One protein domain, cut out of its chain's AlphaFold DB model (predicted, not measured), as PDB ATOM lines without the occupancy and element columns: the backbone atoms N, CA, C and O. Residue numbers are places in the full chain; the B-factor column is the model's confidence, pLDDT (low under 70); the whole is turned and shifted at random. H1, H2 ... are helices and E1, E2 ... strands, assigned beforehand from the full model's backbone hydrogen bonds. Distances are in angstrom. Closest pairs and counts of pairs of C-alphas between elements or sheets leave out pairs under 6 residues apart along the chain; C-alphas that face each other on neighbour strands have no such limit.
ATOM      1  N   GLN A  62     165.395  42.911  68.985       93.62
ATOM      2  CA  GLN A  62     166.359  41.927  69.478       93.62
ATOM      3  C   GLN A  62     166.167  40.545  68.837       93.62
ATOM      4  O   GLN A  62     167.147  39.909  68.460       93.62
ATOM      5  N   GLU A  63     164.919  40.095  68.666       95.62
ATOM      6  CA  GLU A  63     164.621  38.814  68.014       95.62
ATOM      7  C   GLU A  63     165.014  38.845  66.533       95.62
ATOM      8  O   GLU A  63     165.627  37.901  66.041       95.62
ATOM      9  N   ALA A  64     164.701  39.941  65.833       96.06
ATOM     10  CA  ALA A  64     165.072  40.127  64.431       96.06
ATOM     11  C   ALA A  64     166.596  40.063  64.233       96.06
ATOM     12  O   ALA A  64     167.080  39.378  63.341       96.06
ATOM     13  N   LEU A  65     167.365  40.719  65.105       95.81
ATOM     14  CA  LEU A  65     168.828  40.684  65.055       95.81
ATOM     15  C   LEU A  65     169.393  39.302  65.402       95.81
ATOM     16  O   LEU A  65     170.302  38.820  64.725       95.81
ATOM     17  N   ALA A  66     168.838  38.642  66.420       95.69
ATOM     18  CA  ALA A  66     169.302  37.331  66.865       95.69
ATOM     19  C   ALA A  66     169.139  36.244  65.790       95.69
ATOM     20  O   ALA A  66     170.005  35.377  65.679       95.69
ATOM     21  N   LYS A  67     168.078  36.305  64.972       96.44
ATOM     22  CA  LYS A  67     167.871  35.377  63.845       96.44
ATOM     23  C   LYS A  67     168.999  35.418  62.815       96.44
ATOM     24  O   LYS A  67     169.318  34.387  62.234       96.44
ATOM     25  N   ASP A  68     169.626  36.578  62.645       94.69
ATOM     26  CA  ASP A  68     170.763  36.769  61.739       94.69
ATOM     27  C   ASP A  68     172.119  36.675  62.475       94.69
ATOM     28  O   ASP A  68     173.161  37.103  61.976       94.69
ATOM     29  N   GLY A  69     172.118  36.129  63.699       94.12
ATOM     30  CA  GLY A  69     173.312  35.913  64.520       94.12
ATOM     31  C   GLY A  69     173.890  37.179  65.163       94.12
ATOM     32  O   GLY A  69     174.984  37.135  65.729       94.12
ATOM     33  N   ILE A  70     173.179  38.307  65.106       93.75
ATOM     34  CA  ILE A  70     173.623  39.576  65.687       93.75
ATOM     35  C   ILE A  70     173.185  39.622  67.154       93.75
ATOM     36  O   ILE A  70     172.052  39.972  67.480       93.75
ATOM     37  N   LEU A  71     174.107  39.267  68.050       92.12
ATOM     38  CA  LEU A  71     173.885  39.247  69.498       92.12
ATOM     39  C   LEU A  71     174.659  40.370  70.209       92.12
ATOM     40  O   LEU A  71     175.789  40.681  69.803       92.12
ATOM     41  N   PRO A  72     174.125  40.924  71.317       88.94
ATOM     42  CA  PRO A  72     174.876  41.810  72.204       88.94
ATOM     43  C   PRO A  72     176.108  41.084  72.764       88.94
ATOM     44  O   PRO A  72     176.017  40.287  73.691       88.94
ATOM     45  N   SER A  73     177.270  41.316  72.156       86.25
ATOM     46  CA  SER A  73     178.496  40.551  72.443       86.25
ATOM     47  C   SER A  73     179.745  41.417  72.608       86.25
ATOM     48  O   SER A  73     180.830  40.895  72.847       86.25
ATOM     49  N   GLY A  74     179.621  42.737  72.437       82.56
ATOM     50  CA  GLY A  74     180.760  43.663  72.416       82.56
ATOM     51  C   GLY A  74     181.667  43.524  71.186       82.56
ATOM     52  O   GLY A  74     182.645  44.262  71.072       82.56
ATOM     53  N   LYS A  75     181.352  42.602  70.266       84.25
ATOM     54  CA  LYS A  75     182.028  42.466  68.975       84.25
ATOM     55  C   LYS A  75     181.528  43.531  68.008       84.25
ATOM     56  O   LYS A  75     180.355  43.902  68.024       84.25
ATOM     57  N   GLU A  76     182.429  43.999  67.156       86.00
ATOM     58  CA  GLU A  76     182.077  44.932  66.094       86.00
ATOM     59  C   GLU A  76     181.118  44.276  65.099       86.00
ATOM     60  O   GLU A  76     181.233  43.092  64.780       86.00
ATOM     61  N   THR A  77     180.166  45.065  64.609       87.81
ATOM     62  CA  THR A  77     179.213  44.641  63.587       87.81
ATOM     63  C   THR A  77     179.086  45.710  62.513       87.81
ATOM     64  O   THR A  77     179.243  46.906  62.767       87.81
ATOM     65  N   ASN A  78     178.807  45.280  61.288       90.94
ATOM     66  CA  ASN A  78     178.662  46.180  60.157       90.94
ATOM     67  C   ASN A  78     177.249  46.786  60.148       90.94
ATOM     68  O   ASN A  78     176.255  46.067  60.110       90.94
ATOM     69  N   THR A  79     177.134  48.114  60.101       92.19
ATOM     70  CA  THR A  79     175.829  48.799  60.104       92.19
ATOM     71  C   THR A  79     174.943  48.434  58.907       92.19
ATOM     72  O   THR A  79     173.721  48.387  59.047       92.19
ATOM     73  N   LYS A  80     175.523  48.115  57.739       93.69
ATOM     74  CA  LYS A  80     174.771  47.602  56.578       93.69
ATOM     75  C   LYS A  80     174.199  46.213  56.853       93.69
ATOM     76  O   LYS A  80     173.086  45.928  56.422       93.69
ATOM     77  N   HIS A  81     174.948  45.372  57.566       94.44
ATOM     78  CA  HIS A  81     174.499  44.041  57.971       94.44
ATOM     79  C   HIS A  81     173.343  44.146  58.968       94.44
ATOM     80  O   HIS A  81     172.288  43.578  58.711       94.44
ATOM     81  N   VAL A  82     173.471  44.996  59.992       95.25
ATOM     82  CA  VAL A  82     172.390  45.283  60.954       95.25
ATOM     83  C   VAL A  82     171.119  45.766  60.246       95.25
ATOM     84  O   VAL A  82     170.052  45.193  60.445       95.25
ATOM     85  N   LYS A  83     171.211  46.780  59.372       95.44
ATOM     86  CA  LYS A  83     170.038  47.288  58.633       95.44
ATOM     87  C   LYS A  83     169.398  46.222  57.747       95.44
ATOM     88  O   LYS A  83     168.175  46.161  57.653       95.44
ATOM     89  N   LYS A  84     170.212  45.386  57.094       95.62
ATOM     90  CA  LYS A  84     169.713  44.279  56.273       95.62
ATOM     91  C   LYS A  84     168.966  43.255  57.130       95.62
ATOM     92  O   LYS A  84     167.846  42.920  56.767       95.62
ATOM     93  N   ALA A  85     169.543  42.822  58.251       96.19
ATOM     94  CA  ALA A  85     168.917  41.875  59.172       96.19
ATOM     95  C   ALA A  85     167.553  42.389  59.657       96.19
ATOM     96  O   ALA A  85     166.542  41.711  59.496       96.19
ATOM     97  N   LEU A  86     167.500  43.637  60.135       96.69
ATOM     98  CA  LEU A  86     166.258  44.281  60.576       96.69
ATOM     99  C   LEU A  86     165.190  44.285  59.473       96.69
ATOM    100  O   LEU A  86     164.070  43.836  59.700       96.69
ATOM    101  N   LYS A  87     165.553  44.733  58.263       95.94
ATOM    102  CA  LYS A  87     164.639  44.797  57.115       95.94
ATOM    103  C   LYS A  87     164.146  43.422  56.661       95.94
ATOM    104  O   LYS A  87     162.993  43.304  56.250       95.94
ATOM    105  N   THR A  88     165.018  42.418  56.653       96.44
ATOM    106  CA  THR A  88     164.691  41.073  56.167       96.44
ATOM    107  C   THR A  88     163.813  40.316  57.158       96.44
ATOM    108  O   THR A  88     162.851  39.678  56.741       96.44
ATOM    109  N   GLU A  89     164.098  40.424  58.456       96.81
ATOM    110  CA  GLU A  89     163.422  39.626  59.481       96.81
ATOM    111  C   GLU A  89     162.098  40.226  59.960       96.81
ATOM    112  O   GLU A  89     161.265  39.510  60.524       96.81
ATOM    113  N   ASN A  90     161.880  41.529  59.747       95.44
ATOM    114  CA  ASN A  90     160.639  42.198  60.114       95.44
ATOM    115  C   ASN A  90     160.352  43.411  59.215       95.44
ATOM    116  O   ASN A  90     161.054  44.420  59.258       95.44
ATOM    117  N   SER A  91     159.257  43.367  58.456       95.06
ATOM    118  CA  SER A  91     158.865  44.468  57.567       95.06
ATOM    119  C   SER A  91     158.571  45.781  58.304       95.06
ATOM    120  O   SER A  91     158.767  46.849  57.723       95.06
ATOM    121  N   ASN A  92     158.192  45.735  59.588       95.31
ATOM    122  CA  ASN A  92     158.020  46.934  60.421       95.31
ATOM    123  C   ASN A  92     159.344  47.681  60.674       95.31
ATOM    124  O   ASN A  92     159.328  48.840  61.078       95.31
ATOM    125  N   LEU A  93     160.488  47.035  60.421       95.75
ATOM    126  CA  LEU A  93     161.836  47.577  60.600       95.75
ATOM    127  C   LEU A  93     162.531  47.917  59.268       95.75
ATOM    128  O   LEU A  93     163.728  48.205  59.228       95.75
ATOM    129  N   ALA A  94     161.803  47.901  58.146       92.38
ATOM    130  CA  ALA A  94     162.394  48.084  56.819       92.38
ATOM    131  C   ALA A  94     163.102  49.437  56.624       92.38
ATOM    132  O   ALA A  94     164.062  49.516  55.854       92.38
ATOM    133  N   ASN A  95     162.642  50.474  57.331       91.31
ATOM    134  CA  ASN A  95     163.141  51.848  57.236       91.31
ATOM    135  C   ASN A  95     163.818  52.320  58.533       91.31
ATOM    136  O   ASN A  95     163.836  53.512  58.820       91.31
ATOM    137  N   THR A  96     164.356  51.398  59.336       92.38
ATOM    138  CA  THR A  96     164.997  51.751  60.607       92.38
ATOM    139  C   THR A  96     166.226  52.642  60.403       92.38
ATOM    140  O   THR A  96     167.181  52.299  59.692       92.38
ATOM    141  N   GLU A  97     166.226  53.781  61.090       91.50
ATOM    142  CA  GLU A  97     167.415  54.596  61.298       91.50
ATOM    143  C   GLU A  97     168.269  54.005  62.427       91.50
ATOM    144  O   GLU A  97     167.749  53.527  63.431       91.50
ATOM    145  N   LEU A  98     169.594  54.001  62.247       91.00
ATOM    146  CA  LEU A  98     170.524  53.545  63.277       91.00
ATOM    147  C   LEU A  98     171.198  54.759  63.899       91.00
ATOM    148  O   LEU A  98     171.934  55.466  63.210       91.00
ATOM    149  N   ILE A  99     170.985  54.945  65.198       87.44
ATOM    150  CA  ILE A  99     171.666  55.959  65.998       87.44
ATOM    151  C   ILE A  99     172.778  55.264  66.784       87.44
ATOM    152  O   ILE A  99     172.548  54.289  67.501       87.44
ATOM    153  N   CYS A 100     174.003  55.755  66.612       86.00
ATOM    154  CA  CYS A 100     175.200  55.193  67.220       86.00
ATOM    155  C   CYS A 100     175.797  56.190  68.213       86.00
ATOM    156  O   CYS A 100     176.131  57.309  67.829       86.00
ATOM    157  N   ASN A 101     176.017  55.756  69.453       81.19
ATOM    158  CA  ASN A 101     176.716  56.552  70.460       81.19
ATOM    159  C   ASN A 101     178.171  56.100  70.584       81.19
ATOM    160  O   ASN A 101     178.448  54.901  70.670       81.19
ATOM    161  N   LYS A 102     179.108  57.053  70.612       78.88
ATOM    162  CA  LYS A 102     180.526  56.789  70.890       78.88
ATOM    163  C   LYS A 102     180.754  56.774  72.395       78.88
ATOM    164  O   LYS A 102     180.327  57.696  73.088       78.88
ATOM    165  N   LYS A 103     181.463  55.766  72.904       64.31
ATOM    166  CA  LYS A 103     182.082  55.878  74.234       64.31
ATOM    167  C   LYS A 103     183.430  56.597  74.088       64.31
ATOM    168  O   LYS A 103     183.934  56.754  72.985       64.31
ATOM    169  N   THR A 104     184.032  57.023  75.191       56.50
ATOM    170  CA  THR A 104     185.347  57.699  75.248       56.50
ATOM    171  C   THR A 104     186.537  56.866  74.725       56.50
ATOM    172  O   THR A 104     187.658  57.353  74.692       56.50
ATOM    173  N   SER A 105     186.296  55.632  74.276       55.59
ATOM    174  CA  SER A 105     187.174  54.820  73.423       55.59
ATOM    175  C   SER A 105     186.523  54.695  72.043       55.59
ATOM    176  O   SER A 105     185.312  54.494  72.036       55.59
ATOM    177  N   ASP A 106     187.280  54.707  70.940       55.47
ATOM    178  CA  ASP A 106     186.873  54.787  69.508       55.47
ATOM    179  C   ASP A 106     185.773  53.830  68.964       55.47
ATOM    180  O   ASP A 106     185.561  53.724  67.757       55.47
ATOM    181  N   ARG A 107     185.030  53.130  69.821       53.84
ATOM    182  CA  ARG A 107     183.917  52.241  69.495       53.84
ATOM    183  C   ARG A 107     182.565  52.933  69.659       53.84
ATOM    184  O   ARG A 107     182.249  53.508  70.706       53.84
ATOM    185  N   SER A 108     181.752  52.797  68.617       59.81
ATOM    186  CA  SER A 108     180.341  53.174  68.603       59.81
ATOM    187  C   SER A 108     179.461  51.963  68.913       59.81
ATOM    188  O   SER A 108     179.731  50.870  68.419       59.81
ATOM    189  N   TYR A 109     178.386  52.162  69.673       61.28
ATOM    190  CA  TYR A 109     177.400  51.123  69.979       61.28
ATOM    191  C   TYR A 109     176.020  51.562  69.503       61.28
ATOM    192  O   TYR A 109     175.687  52.749  69.553       61.28
ATOM    193  N   ILE A 110     175.229  50.593  69.051       57.16
ATOM    194  CA  ILE A 110     173.823  50.802  68.722       57.16
ATOM    195  C   ILE A 110     173.032  50.561  70.004       57.16
ATOM    196  O   ILE A 110     173.161  49.498  70.616       57.16
ATOM    197  N   LEU A 111     172.265  51.563  70.424       54.16
ATOM    198  CA  LEU A 111     171.281  51.406  71.487       54.16
ATOM    199  C   LEU A 111     169.963  50.961  70.849       54.16
ATOM    200  O   LEU A 111     169.583  51.480  69.799       54.16
TER     201      LEU A 111
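Overview. This is residues 62 to 111 of the 112 residues of the protein "Ribonuclease T2 family protein" of Medicago truncatula (UniProt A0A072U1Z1). Two helices meet at about a right angle at one end of an elongated shape, the short H1 against the last part of the longer H2, and a small hairpin of two strands, E1 and E2, makes the other end. H2 runs roughly along the long axis, and after it the chain folds back and runs the length of the shape to the hairpin. The printed part has 50 residues, with two named helices and then two named strands in the order H1, H2, E1, E2; the sheet's order is E1 - E2, antiparallel. The class is mixed, helices and strands, with under half of the residues in named elements. The whole is only just compact, close to loose, with a radius of gyration of the C-alphas of 11.2 A, and it spans 34 by 20 by 15 A.

Arrangement. Begin at H1, residues 62 to 67, and look from there to H2, residues 79 to 89: the two touch, and their closest C-alphas, those of Ala 64 and Glu 89, are 5.2 A apart. Their lines are about perpendicular, at 87 degrees. In H1 and H2 every O i to N i+4 pair is within hydrogen-bond range. Go on to E1, residues 100 to 102, and E2, residues 108 to 110, which form an antiparallel hairpin with 145 degrees between their N-to-C directions. Look for N 101 and O 109, 3.0 A apart, and N 109 and O 101, 2.9 A apart, both within hydrogen-bond range. The C-alphas of Lys 102 and Ser 108 face each other at 4.3 A. H1 is apart from E1 and from E2, and H2 is apart from E2.

Along the chain. Find C-alpha 62 at (166.359, 41.927, 69.478), where H1 begins; it runs to Lys 67, 8.8 A from first to last C-alpha. H2 begins at C-alpha 79, at (175.829, 48.799, 60.104), and runs 15.4 A to Glu 89. E1, from Cys 100 to Lys 102, measures 6.7 A, and E2, from Ser 108 to Ile 110, measures 6.9 A and ends at C-alpha 110, at (173.823, 50.802, 68.722).

Size, cuts and confidence. The two C-alphas farthest apart, those of Ser 91 and Thr 104, are 34.5 A from each other. The printed part has no cut. The link from H1 to H2, 11 residues, is long; that from H2 to E1, 10 residues, is short, and that from E1 to E2, 5 residues, is tight. The mean pLDDT of the printed part is 85.9; look at residues 103 to 111, E2 among them, for the values under 70.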